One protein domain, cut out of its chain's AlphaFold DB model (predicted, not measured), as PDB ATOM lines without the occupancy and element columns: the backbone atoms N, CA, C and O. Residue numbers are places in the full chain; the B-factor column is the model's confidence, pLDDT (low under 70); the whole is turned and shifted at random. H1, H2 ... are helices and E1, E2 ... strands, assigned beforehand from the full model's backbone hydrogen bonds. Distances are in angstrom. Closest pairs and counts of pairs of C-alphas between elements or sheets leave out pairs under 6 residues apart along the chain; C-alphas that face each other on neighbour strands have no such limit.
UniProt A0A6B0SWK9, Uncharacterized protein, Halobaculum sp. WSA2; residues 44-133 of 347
ATOM      1  N   LEU A  44     -41.948 -29.692 -31.289       93.44
ATOM      2  CA  LEU A  44     -40.543 -29.317 -31.324       93.44
ATOM      3  C   LEU A  44     -39.681 -30.537 -30.997       93.44
ATOM      4  O   LEU A  44     -39.897 -31.216 -29.991       93.44
ATOM      5  N   VAL A  45     -38.676 -30.790 -31.822       94.06
ATOM      6  CA  VAL A  45     -37.648 -31.795 -31.564       94.06
ATOM      7  C   VAL A  45     -36.286 -31.124 -31.478       94.06
ATOM      8  O   VAL A  45     -36.016 -30.153 -32.182       94.06
ATOM      9  N   ALA A  46     -35.441 -31.640 -30.595       93.31
ATOM     10  CA  ALA A  46     -34.068 -31.198 -30.435       93.31
ATOM     11  C   ALA A  46     -33.127 -32.370 -30.720       93.31
ATOM     12  O   ALA A  46     -33.464 -33.522 -30.437       93.31
ATOM     13  N   TYR A  47     -31.964 -32.072 -31.283       92.69
ATOM     14  CA  TYR A  47     -30.925 -33.037 -31.617       92.69
ATOM     15  C   TYR A  47     -29.579 -32.560 -31.089       92.69
ATOM     16  O   TYR A  47     -29.270 -31.372 -31.180       92.69
ATOM     17  N   TYR A  48     -28.781 -33.485 -30.562       89.12
ATOM     18  CA  TYR A  48     -27.367 -33.235 -30.309       89.12
ATOM     19  C   TYR A  48     -26.611 -33.098 -31.634       89.12
ATOM     20  O   TYR A  48     -27.077 -33.545 -32.683       89.12
ATOM     21  N   ASP A  49     -25.391 -32.573 -31.568       81.75
ATOM     22  CA  ASP A  49     -24.470 -32.528 -32.712       81.75
ATOM     23  C   ASP A  49     -24.071 -33.930 -33.235       81.75
ATOM     24  O   ASP A  49     -23.524 -34.094 -34.319       81.75
ATOM     25  N   THR A  50     -24.384 -34.981 -32.478       78.88
ATOM     26  CA  THR A  50     -24.218 -36.387 -32.876       78.88
ATOM     27  C   THR A  50     -25.402 -36.948 -33.670       78.88
ATOM     28  O   THR A  50     -25.445 -38.154 -33.901       78.88
ATOM     29  N   GLU A  51     -26.378 -36.111 -34.048       81.88
ATOM     30  CA  GLU A  51     -27.653 -36.497 -34.684       81.88
ATOM     31  C   GLU A  51     -28.570 -37.358 -33.794       81.88
ATOM     32  O   GLU A  51     -29.606 -37.863 -34.236       81.88
ATOM     33  N   GLU A  52     -28.240 -37.502 -32.509       86.19
ATOM     34  CA  GLU A  52     -29.089 -38.193 -31.546       86.19
ATOM     35  C   GLU A  52     -30.221 -37.275 -31.066       86.19
ATOM     36  O   GLU A  52     -30.002 -36.120 -30.693       86.19
ATOM     37  N   ARG A  53     -31.453 -37.796 -31.074       87.69
ATOM     38  CA  ARG A  53     -32.636 -37.050 -30.638       87.69
ATOM     39  C   ARG A  53     -32.615 -36.847 -29.126       87.69
ATOM     40  O   ARG A  53     -32.565 -37.801 -28.355       87.69
ATOM     41  N   VAL A  54     -32.767 -35.598 -28.716       88.38
ATOM     42  CA  VAL A  54     -32.861 -35.177 -27.322       88.38
ATOM     43  C   VAL A  54     -34.300 -35.386 -26.845       88.38
ATOM     44  O   VAL A  54     -35.249 -34.845 -27.418       88.38
ATOM     45  N   GLY A  55     -34.463 -36.215 -25.816       86.00
ATOM     46  CA  GLY A  55     -35.705 -36.333 -25.048       86.00
ATOM     47  C   GLY A  55     -35.700 -35.396 -23.839       86.00
ATOM     48  O   GLY A  55     -35.080 -34.336 -23.872       86.00
ATOM     49  N   ASP A  56     -36.328 -35.820 -22.745       84.31
ATOM     50  CA  ASP A  56     -36.117 -35.182 -21.444       84.31
ATOM     51  C   ASP A  56     -34.749 -35.624 -20.914       84.31
ATOM     52  O   ASP A  56     -34.578 -36.737 -20.410       84.31
ATOM     53  N   ALA A  57     -33.748 -34.776 -21.127       84.31
ATOM     54  CA  ALA A  57     -32.354 -35.059 -20.823       84.31
ATOM     55  C   ALA A  57     -31.747 -33.925 -20.005       84.31
ATOM     56  O   ALA A  57     -32.175 -32.776 -20.100       84.31
ATOM     57  N   THR A  58     -30.723 -34.253 -19.223       83.94
ATOM     58  CA  THR A  58     -29.935 -33.257 -18.506       83.94
ATOM     59  C   THR A  58     -28.615 -33.042 -19.238       83.94
ATOM     60  O   THR A  58     -27.899 -34.009 -19.493       83.94
ATOM     61  N   VAL A  59     -28.301 -31.792 -19.576       84.19
ATOM     62  CA  VAL A  59     -27.109 -31.411 -20.347       84.19
ATOM     63  C   VAL A  59     -26.294 -30.354 -19.608       84.19
ATOM     64  O   VAL A  59     -26.816 -29.654 -18.739       84.19
ATOM     65  N   TYR A  60     -25.012 -30.236 -19.945       80.06
ATOM     66  CA  TYR A  60     -24.132 -29.214 -19.375       80.06
ATOM     67  C   TYR A  60     -24.207 -27.905 -20.179       80.06
ATOM     68  O   TYR A  60     -24.455 -27.958 -21.392       80.06
ATOM     69  N   PRO A  61     -23.958 -26.741 -19.552       82.00
ATOM     70  CA  PRO A  61     -23.710 -25.498 -20.278       82.00
ATOM     71  C   PRO A  61     -22.650 -25.682 -21.378       82.00
ATOM     72  O   PRO A  61     -21.725 -26.478 -21.235       82.00
ATOM     73  N   GLY A  62     -22.819 -24.987 -22.498       78.19
ATOM     74  CA  GLY A  62     -22.016 -25.139 -23.712       78.19
ATOM     75  C   GLY A  62     -22.468 -26.270 -24.643       78.19
ATOM     76  O   GLY A  62     -21.944 -26.389 -25.746       78.19
ATOM     77  N   THR A  63     -23.446 -27.096 -24.249       84.81
ATOM     78  CA  THR A  63     -23.992 -28.129 -25.146       84.81
ATOM     79  C   THR A  63     -24.778 -27.478 -26.285       84.81
ATOM     80  O   THR A  63     -25.763 -26.783 -26.034       84.81
ATOM     81  N   THR A  64     -24.377 -27.739 -27.530       89.62
ATOM     82  CA  THR A  64     -25.076 -27.272 -28.735       89.62
ATOM     83  C   THR A  64     -26.194 -28.234 -29.134       89.62
ATOM     84  O   THR A  64     -25.995 -29.449 -29.204       89.62
ATOM     85  N   LEU A  65     -27.370 -27.682 -29.428       92.75
ATOM     86  CA  LEU A  65     -28.569 -28.398 -29.844       92.75
ATOM     87  C   LEU A  65     -29.119 -27.818 -31.148       92.75
ATOM     88  O   LEU A  65     -29.211 -26.604 -31.309       92.75
ATOM     89  N   THR A  66     -29.563 -28.684 -32.054       94.88
ATOM     90  CA  THR A  66     -30.289 -28.280 -33.265       94.88
ATOM     91  C   THR A  66     -31.783 -28.528 -33.079       94.88
ATOM     92  O   THR A  66     -32.210 -29.658 -32.839       94.88
ATOM     93  N   LEU A  67     -32.579 -27.467 -33.187       94.75
ATOM     94  CA  LEU A  67     -34.024 -27.465 -32.981       94.75
ATOM     95  C   LEU A  67     -34.770 -27.486 -34.318       94.75
ATOM     96  O   LEU A  67     -34.467 -26.686 -35.202       94.75
ATOM     97  N   PHE A  68     -35.790 -28.336 -34.431       94.94
ATOM     98  CA  PHE A  68     -36.703 -28.396 -35.576       94.94
ATOM     99  C   PHE A  68     -38.152 -28.382 -35.093       94.94
ATOM    100  O   PHE A  68     -38.501 -29.075 -34.136       94.94
ATOM    101  N   VAL A  69     -39.017 -27.646 -35.789       94.94
ATOM    102  CA  VAL A  69     -40.470 -27.754 -35.611       94.94
ATOM    103  C   VAL A  69     -41.006 -28.724 -36.652       94.94
ATOM    104  O   VAL A  69     -40.874 -28.483 -37.846       94.94
ATOM    105  N   CYS A  70     -41.618 -29.812 -36.200       94.25
ATOM    106  CA  CYS A  70     -42.208 -30.822 -37.068       94.25
ATOM    107  C   CYS A  70     -43.712 -30.610 -37.203       94.25
ATOM    108  O   CYS A  70     -44.377 -30.306 -36.212       94.25
ATOM    109  N   SER A  71     -44.242 -30.821 -38.409       90.31
ATOM    110  CA  SER A  71     -45.678 -30.941 -38.676       90.31
ATOM    111  C   SER A  71     -45.916 -32.209 -39.489       90.31
ATOM    112  O   SER A  71     -45.865 -32.189 -40.718       90.31
ATOM    113  N   GLY A  72     -46.167 -33.325 -38.807       87.06
ATOM    114  CA  GLY A  72     -46.126 -34.638 -39.450       87.06
ATOM    115  C   GLY A  72     -44.695 -35.157 -39.549       87.06
ATOM    116  O   GLY A  72     -43.922 -35.032 -38.600       87.06
ATOM    117  N   ASP A  73     -44.358 -35.735 -40.702       86.75
ATOM    118  CA  ASP A  73     -43.038 -36.319 -40.972       86.75
ATOM    119  C   ASP A  73     -42.034 -35.322 -41.583       86.75
ATOM    120  O   ASP A  73     -40.870 -35.674 -41.775       86.75
ATOM    121  N   ASP A  74     -42.452 -34.075 -41.834       89.19
ATOM    122  CA  ASP A  74     -41.634 -33.038 -42.471       89.19
ATOM    123  C   ASP A  74     -41.303 -31.879 -41.503       89.19
ATOM    124  O   ASP A  74     -42.156 -31.477 -40.694       89.19
ATOM    125  N   PRO A  75     -40.078 -31.315 -41.571       92.50
ATOM    126  CA  PRO A  75     -39.717 -30.117 -40.824       92.50
ATOM    127  C   PRO A  75     -40.321 -28.861 -41.459       92.50
ATOM    128  O   PRO A  75     -40.354 -28.695 -42.677       92.50
ATOM    129  N   GLU A  76     -40.768 -27.945 -40.610       93.31
ATOM    130  CA  GLU A  76     -41.352 -26.671 -41.012       93.31
ATOM    131  C   GLU A  76     -40.260 -25.627 -41.307       93.31
ATOM    132  O   GLU A  76     -39.269 -25.540 -40.571       93.31
ATOM    133  N   PRO A  77     -40.435 -24.778 -42.335       91.81
ATOM    134  CA  PRO A  77     -39.455 -23.756 -42.685       91.81
ATOM    135  C   PRO A  77     -39.390 -22.643 -41.628       91.81
ATOM    136  O   PRO A  77     -40.402 -22.013 -41.289       91.81
ATOM    137  N   TYR A  78     -38.182 -22.374 -41.136       90.62
ATOM    138  CA  TYR A  78     -37.887 -21.305 -40.187       90.62
ATOM    139  C   TYR A  78     -38.058 -19.923 -40.838       90.62
ATOM    140  O   TYR A  78     -37.774 -19.724 -42.019       90.62
ATOM    141  N   GLY A  79     -38.569 -18.956 -40.076       87.44
ATOM    142  CA  GLY A  79     -38.858 -17.592 -40.529       87.44
ATOM    143  C   GLY A  79     -40.148 -17.445 -41.347       87.44
ATOM    144  O   GLY A  79     -40.605 -16.321 -41.559       87.44
ATOM    145  N   VAL A  80     -40.758 -18.556 -41.775       88.81
ATOM    146  CA  VAL A  80     -42.014 -18.573 -42.545       88.81
ATOM    147  C   VAL A  80     -43.142 -19.244 -41.767       88.81
ATOM    148  O   VAL A  80     -44.213 -18.657 -41.629       88.81
ATOM    149  N   ALA A  81     -42.920 -20.473 -41.296       90.00
ATOM    150  CA  ALA A  81     -43.933 -21.276 -40.605       90.00
ATOM    151  C   ALA A  81     -43.769 -21.272 -39.077       90.00
ATOM    152  O   ALA A  81     -44.706 -21.610 -38.347       90.00
ATOM    153  N   TRP A  82     -42.581 -20.908 -38.595       94.31
ATOM    154  CA  TRP A  82     -42.262 -20.720 -37.185       94.31
ATOM    155  C   TRP A  82     -41.077 -19.762 -37.035       94.31
ATOM    156  O   TRP A  82     -40.327 -19.533 -37.985       94.31
ATOM    157  N   GLY A  83     -40.894 -19.207 -35.841       93.38
ATOM    158  CA  GLY A  83     -39.690 -18.457 -35.479       93.38
ATOM    159  C   GLY A  83     -39.220 -18.812 -34.073       93.38
ATOM    160  O   GLY A  83     -39.851 -19.625 -33.398       93.38
ATOM    161  N   PHE A  84     -38.139 -18.190 -33.607       94.38
ATOM    162  CA  PHE A  84     -37.562 -18.473 -32.294       94.38
ATOM    163  C   PHE A  84     -37.131 -17.180 -31.599       94.38
ATOM    164  O   PHE A  84     -36.429 -16.366 -32.188       94.38
ATOM    165  N   ASP A  85     -37.578 -16.977 -30.362       93.25
ATOM    166  CA  ASP A  85     -37.191 -15.849 -29.517       93.25
ATOM    167  C   ASP A  85     -36.443 -16.369 -28.287       93.25
ATOM    168  O   ASP A  85     -37.048 -16.764 -27.288       93.25
ATOM    169  N   ALA A  86     -35.111 -16.363 -28.361       87.56
ATOM    170  CA  ALA A  86     -34.257 -16.780 -27.252       87.56
ATOM    171  C   ALA A  86     -34.447 -15.918 -25.995       87.56
ATOM    172  O   ALA A  86     -34.202 -16.395 -24.899       87.56
ATOM    173  N   GLY A  87     -34.939 -14.677 -26.116       87.56
ATOM    174  CA  GLY A  87     -35.232 -13.833 -24.956       87.56
ATOM    175  C   GLY A  87     -36.460 -14.282 -24.158       87.56
ATOM    176  O   GLY A  87     -36.646 -13.840 -23.024       87.56
ATOM    177  N   ALA A  88     -37.304 -15.153 -24.722       88.69
ATOM    178  CA  ALA A  88     -38.516 -15.640 -24.070       88.69
ATOM    179  C   ALA A  88     -38.258 -16.772 -23.059       88.69
ATOM    180  O   ALA A  88     -39.106 -17.022 -22.198       88.69
ATOM    181  N   VAL A  89     -37.108 -17.452 -23.139       88.31
ATOM    182  CA  VAL A  89     -36.708 -18.515 -22.205       88.31
ATOM    183  C   VAL A  89     -35.255 -18.316 -21.786       88.31
ATOM    184  O   VAL A  89     -34.392 -18.057 -22.612       88.31
ATOM    185  N   SER A  90     -34.965 -18.435 -20.494       86.25
ATOM    186  CA  SER A  90     -33.586 -18.349 -20.011       86.25
ATOM    187  C   SER A  90     -32.837 -19.664 -20.263       86.25
ATOM    188  O   SER A  90     -33.458 -20.727 -20.343       86.25
ATOM    189  N   GLY A  91     -31.508 -19.603 -20.365       84.94
ATOM    190  CA  GLY A  91     -30.663 -20.797 -20.442       84.94
ATOM    191  C   GLY A  91     -30.263 -21.221 -21.857       84.94
ATOM    192  O   GLY A  91     -29.709 -22.303 -22.014       84.94
ATOM    193  N   ILE A  92     -30.548 -20.422 -22.890       90.25
ATOM    194  CA  ILE A  92     -30.137 -20.710 -24.271       90.25
ATOM    195  C   ILE A  92     -29.698 -19.457 -25.019       90.25
ATOM    196  O   ILE A  92     -30.265 -18.381 -24.841       90.25
ATOM    197  N   GLU A  93     -28.747 -19.630 -25.927       89.44
ATOM    198  CA  GLU A  93     -28.317 -18.620 -26.890       89.44
ATOM    199  C   GLU A  93     -28.411 -19.176 -28.311       89.44
ATOM    200  O   GLU A  93     -28.186 -20.360 -28.544       89.44
ATOM    201  N   VAL A  94     -28.777 -18.334 -29.280       92.38
ATOM    202  CA  VAL A  94     -28.860 -18.741 -30.692       92.38
ATOM    203  C   VAL A  94     -27.486 -18.590 -31.332       92.38
ATOM    204  O   VAL A  94     -26.961 -17.484 -31.422       92.38
ATOM    205  N   GLU A  95     -26.935 -19.696 -31.830       89.00
ATOM    206  CA  GLU A  95     -25.664 -19.700 -32.558       89.00
ATOM    207  C   GLU A  95     -25.867 -19.489 -34.058       89.00
ATOM    208  O   GLU A  95     -25.113 -18.763 -34.708       89.00
ATOM    209  N   SER A  96     -26.877 -20.148 -34.640       89.50
ATOM    210  CA  SER A  96     -27.183 -20.005 -36.063       89.50
ATOM    211  C   SER A  96     -28.632 -20.336 -36.396       89.50
ATOM    212  O   SER A  96     -29.267 -21.176 -35.763       89.50
ATOM    213  N   GLU A  97     -29.135 -19.702 -37.448       91.44
ATOM    214  CA  GLU A  97     -30.458 -19.951 -38.011       91.44
ATOM    215  C   GLU A  97     -30.298 -20.572 -39.401       91.44
ATOM    216  O   GLU A  97     -29.465 -20.140 -40.205       91.44
ATOM    217  N   ARG A  98     -31.081 -21.610 -39.688       90.69
ATOM    218  CA  ARG A  98     -31.068 -22.363 -40.948       90.69
ATOM    219  C   ARG A  98     -32.474 -22.415 -41.534       90.69
ATOM    220  O   ARG A  98     -33.443 -22.058 -40.879       90.69
ATOM    221  N   GLU A  99     -32.594 -22.896 -42.771       88.88
ATOM    222  CA  GLU A  99     -33.865 -22.909 -43.516       88.88
ATOM    223  C   GLU A  99     -35.009 -23.631 -42.784       88.88
ATOM    224  O   GLU A  99     -36.155 -23.209 -42.889       88.88
ATOM    225  N   ALA A 100     -34.712 -24.680 -42.010       91.06
ATOM    226  CA  ALA A 100     -35.711 -25.460 -41.272       91.06
ATOM    227  C   ALA A 100     -35.331 -25.729 -39.803       91.06
ATOM    228  O   ALA A 100     -35.989 -26.523 -39.129       91.06
ATOM    229  N   SER A 101     -34.264 -25.100 -39.297       92.50
ATOM    230  CA  SER A 101     -33.773 -25.332 -37.936       92.50
ATOM    231  C   SER A 101     -33.074 -24.134 -37.320       92.50
ATOM    232  O   SER A 101     -32.598 -23.240 -38.014       92.50
ATOM    233  N   VAL A 102     -32.985 -24.146 -35.993       93.75
ATOM    234  CA  VAL A 102     -32.202 -23.185 -35.211       93.75
ATOM    235  C   VAL A 102     -31.197 -23.962 -34.377       93.75
ATOM    236  O   VAL A 102     -31.562 -24.927 -33.709       93.75
ATOM    237  N   VAL A 103     -29.934 -23.559 -34.430       93.25
ATOM    238  CA  VAL A 103     -28.871 -24.102 -33.586       93.25
ATOM    239  C   VAL A 103     -28.734 -23.201 -32.370       93.25
ATOM    240  O   VAL A 103     -28.523 -21.994 -32.515       93.25
ATOM    241  N   VAL A 104     -28.864 -23.787 -31.186       93.06
ATOM    242  CA  VAL A 104     -28.761 -23.092 -29.902       93.06
ATOM    243  C   VAL A 104     -27.670 -23.716 -29.042       93.06
ATOM    244  O   VAL A 104     -27.470 -24.927 -29.089       93.06
ATOM    245  N   SER A 105     -27.003 -22.916 -28.224       90.31
ATOM    246  CA  SER A 105     -26.142 -23.385 -27.140       90.31
ATOM    247  C   SER A 105     -26.869 -23.247 -25.808       90.31
ATOM    248  O   SER A 105     -27.601 -22.287 -25.572       90.31
ATOM    249  N   VAL A 106     -26.708 -24.237 -24.932       88.62
ATOM    250  CA  VAL A 106     -27.242 -24.189 -23.565       88.62
ATOM    251  C   VAL A 106     -26.344 -23.314 -22.697       88.62
ATOM    252  O   VAL A 106     -25.135 -23.523 -22.663       88.62
ATOM    253  N   THR A 107     -26.915 -22.366 -21.962       83.06
ATOM    254  CA  THR A 107     -26.192 -21.521 -21.002       83.06
ATOM    255  C   THR A 107     -26.447 -21.967 -19.563       83.06
ATOM    256  O   THR A 107     -27.308 -22.803 -19.282       83.06
ATOM    257  N   ALA A 108     -25.684 -21.411 -18.620       73.56
ATOM    258  CA  ALA A 108     -25.847 -21.687 -17.193       73.56
ATOM    259  C   ALA A 108     -27.053 -20.957 -16.555       73.56
ATOM    260  O   ALA A 108     -27.316 -21.133 -15.359       73.56
ATOM    261  N   ASP A 109     -27.805 -20.165 -17.329       69.50
ATOM    262  CA  ASP A 109     -28.899 -19.306 -16.858       69.50
ATOM    263  C   ASP A 109     -30.245 -20.046 -16.781       69.50
ATOM    264  O   ASP A 109     -31.246 -19.679 -17.395       69.50
ATOM    265  N   GLY A 110     -30.296 -21.124 -16.007       65.81
ATOM    266  CA  GLY A 110     -31.525 -21.882 -15.769       65.81
ATOM    267  C   GLY A 110     -31.237 -23.269 -15.213       65.81
ATOM    268  O   GLY A 110     -30.171 -23.818 -15.444       65.81
ATOM    269  N   ASP A 111     -32.168 -23.834 -14.440       75.62
ATOM    270  CA  ASP A 111     -32.079 -25.241 -13.992       75.62
ATOM    271  C   ASP A 111     -32.755 -26.190 -14.987       75.62
ATOM    272  O   ASP A 111     -32.489 -27.392 -15.022       75.62
ATOM    273  N   SER A 112     -33.657 -25.643 -15.798       87.75
ATOM    274  CA  SER A 112     -34.368 -26.359 -16.838       87.75
ATOM    275  C   SER A 112     -34.822 -25.389 -17.924       87.75
ATOM    276  O   SER A 112     -35.232 -24.267 -17.632       87.75
ATOM    277  N   ILE A 113     -34.747 -25.843 -19.168       90.88
ATOM    278  CA  ILE A 113     -35.074 -25.102 -20.377       90.88
ATOM    279  C   ILE A 113     -36.180 -25.867 -21.095       90.88
ATOM    280  O   ILE A 113     -36.076 -27.072 -21.325       90.88
ATOM    281  N   ALA A 114     -37.223 -25.153 -21.504       93.81
ATOM    282  CA  ALA A 114     -38.261 -25.677 -22.382       93.81
ATOM    283  C   ALA A 114     -38.244 -24.874 -23.693       93.81
ATOM    284  O   ALA A 114     -38.966 -23.880 -23.800       93.81
ATOM    285  N   PRO A 115     -37.439 -25.269 -24.705       92.69
ATOM    286  CA  PRO A 115     -37.253 -24.466 -25.917       92.69
ATOM    287  C   PRO A 115     -38.552 -24.238 -26.700       92.69
ATOM    288  O   PRO A 115     -38.681 -23.253 -27.418       92.69
ATOM    289  N   ALA A 116     -39.555 -25.102 -26.524       93.31
ATOM    290  CA  ALA A 116     -40.879 -24.911 -27.111       93.31
ATOM    291  C   ALA A 116     -41.556 -23.600 -26.669       93.31
ATOM    292  O   ALA A 116     -42.313 -23.022 -27.443       93.31
ATOM    293  N   GLY A 117     -41.243 -23.092 -25.471       91.94
ATOM    294  CA  GLY A 117     -41.727 -21.796 -24.989       91.94
ATOM    295  C   GLY A 117     -41.138 -20.589 -25.730       91.94
ATOM    296  O   GLY A 117     -41.738 -19.519 -25.698       91.94
ATOM    297  N   ALA A 118     -40.008 -20.765 -26.422       92.44
ATOM    298  CA  ALA A 118     -39.367 -19.741 -27.246       92.44
ATOM    299  C   ALA A 118     -39.813 -19.771 -28.714       92.44
ATOM    300  O   ALA A 118     -39.474 -18.872 -29.483       92.44
ATOM    301  N   VAL A 119     -40.583 -20.780 -29.133       93.50
ATOM    302  CA  VAL A 119     -41.083 -20.850 -30.508       93.50
ATOM    303  C   VAL A 119     -42.170 -19.799 -30.720       93.50
ATOM    304  O   VAL A 119     -43.200 -19.779 -30.048       93.50
ATOM    305  N   THR A 120     -41.961 -18.934 -31.706       89.88
ATOM    306  CA  THR A 120     -42.935 -17.930 -32.126       89.88
ATOM    307  C   THR A 120     -43.804 -18.471 -33.262       89.88
ATOM    308  O   THR A 120     -43.424 -19.393 -33.984       89.88
ATOM    309  N   GLN A 121     -45.001 -17.899 -33.430       87.75
ATOM    310  CA  GLN A 121     -45.970 -18.226 -34.496       87.75
ATOM    311  C   GLN A 121     -46.686 -19.587 -34.367       87.75
ATOM    312  O   GLN A 121     -47.694 -19.793 -35.043       87.75
ATOM    313  N   LYS A 122     -46.269 -20.470 -33.447       84.44
ATOM    314  CA  LYS A 122     -47.020 -21.680 -33.064       84.44
ATOM    315  C   LYS A 122     -47.294 -21.702 -31.558       84.44
ATOM    316  O   LYS A 122     -46.383 -21.840 -30.754       84.44
ATOM    317  N   ALA A 123     -48.563 -21.565 -31.176       78.38
ATOM    318  CA  ALA A 123     -48.976 -21.643 -29.775       78.38
ATOM    319  C   ALA A 123     -49.109 -23.103 -29.314       78.38
ATOM    320  O   ALA A 123     -49.579 -23.947 -30.075       78.38
ATOM    321  N   ASN A 124     -48.784 -23.364 -28.043       80.94
ATOM    322  CA  ASN A 124     -48.931 -24.670 -27.384       80.94
ATOM    323  C   ASN A 124     -48.173 -25.810 -28.082       80.94
ATOM    324  O   ASN A 124     -48.675 -26.930 -28.170       80.94
ATOM    325  N   LEU A 125     -46.980 -25.521 -28.602       90.50
ATOM    326  CA  LEU A 125     -46.109 -26.552 -29.146       90.50
ATOM    327  C   LEU A 125     -45.534 -27.379 -27.991       90.50
ATOM    328  O   LEU A 125     -44.992 -26.827 -27.036       90.50
ATOM    329  N   GLU A 126     -45.654 -28.699 -28.064       91.44
ATOM    330  CA  GLU A 126     -44.954 -29.583 -27.134       91.44
ATOM    331  C   GLU A 126     -43.492 -29.740 -27.564       91.44
ATOM    332  O   GLU A 126     -43.167 -29.629 -28.746       91.44
ATOM    333  N   GLY A 127     -42.604 -30.032 -26.620       91.56
ATOM    334  CA  GLY A 127     -41.188 -30.243 -26.895       91.56
ATOM    335  C   GLY A 127     -40.457 -30.833 -25.693       91.56
ATOM    336  O   GLY A 127     -41.076 -31.000 -24.639       91.56
ATOM    337  N   PRO A 128     -39.166 -31.167 -25.849       92.25
ATOM    338  CA  PRO A 128     -38.362 -31.699 -24.756       92.25
ATOM    339  C   PRO A 128     -38.190 -30.661 -23.645       92.25
ATOM    340  O   PRO A 128     -38.051 -29.462 -23.916       92.25
ATOM    341  N   VAL A 129     -38.158 -31.136 -22.400       92.69
ATOM    342  CA  VAL A 129     -37.713 -30.346 -21.251       92.69
ATOM    343  C   VAL A 129     -36.277 -30.743 -20.943       92.69
ATOM    344  O   VAL A 129     -35.990 -31.874 -20.556       92.69
ATOM    345  N   ILE A 130     -35.361 -29.803 -21.128       91.00
ATOM    346  CA  ILE A 130     -33.932 -30.032 -20.965       91.00
ATOM    347  C   ILE A 130     -33.550 -29.580 -19.561       91.00
ATOM    348  O   ILE A 130     -33.720 -28.414 -19.212       91.00
ATOM    349  N   GLY A 131     -33.069 -30.491 -18.723       86.12
ATOM    350  CA  GLY A 131     -32.435 -30.129 -17.461       86.12
ATOM    351  C   GLY A 131     -31.053 -29.536 -17.725       86.12
ATOM    352  O   GLY A 131     -30.322 -30.029 -18.582       86.12
ATOM    353  N   VAL A 132     -30.666 -28.513 -16.975       83.44
ATOM    354  CA  VAL A 132     -29.301 -27.983 -17.026       83.44
ATOM    355  C   VAL A 132     -28.555 -28.514 -15.813       83.44
ATOM    356  O   VAL A 132     -28.824 -28.128 -14.674       83.44
ATOM    357  N   GLN A 133     -27.613 -29.424 -16.047       76.69
ATOM    358  CA  GLN A 133     -26.668 -29.830 -15.019       76.69
ATOM    359  C   GLN A 133     -25.618 -28.736 -14.909       76.69
ATOM    360  O   GLN A 133     -24.587 -28.769 -15.579       76.69
TER     361      GLN A 133
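This is residues 44 to 133 of the 347 residues of an uncharacterized protein of Halobaculum sp. WSA2 (UniProt A0A6B0SWK9). With little regular structure, this domain is a strongly twisted antiparallel sheet, E1 E2 E4 E3, with short helix H1 on it and long loops around, E5 tied by short pairings to residues 58 to 59 and 112 to 113. The 90 printed residues hold, in order, E1 E2 E3 E4 H1 E5, mostly strand, only 31 residues in all. It is compact, radius of gyration of the C-alphas 11.8 A, spanning 32 by 26 by 22 A.

E1, residues 44 to 48, begins at C-alpha 44 (-40.543, -29.317, -31.324). E2 is 64 to 71, 23.2 A long; E3 92 to 97; E4 102 to 106; H1 115 to 118; E5 130 to 132, ending at C-alpha 132 (-29.301, -27.983, -17.026).

Within hydrogen-bond range are N 45 and O 68, 2.9 A, in hairpin E1 and E2; N 65 and O 104, 2.8 A, between E2 and E4; N 93 and O 105, 2.9 A, in hairpin E3 and E4. H1, height over the sheet 6.1 A, is over none of its strands; too short for O i to N i+4 pairs, it has one O i to N i+3 pair, within range. E5 pairs with no named strand.

The farthest C-alphas, Val 80 and Gln 133, are 33.5 A apart. The printed part has no cut; links E1 to E2, E2 to E3 and H1 to E5 are long. Residues 109 to 110 have pLDDT under 70.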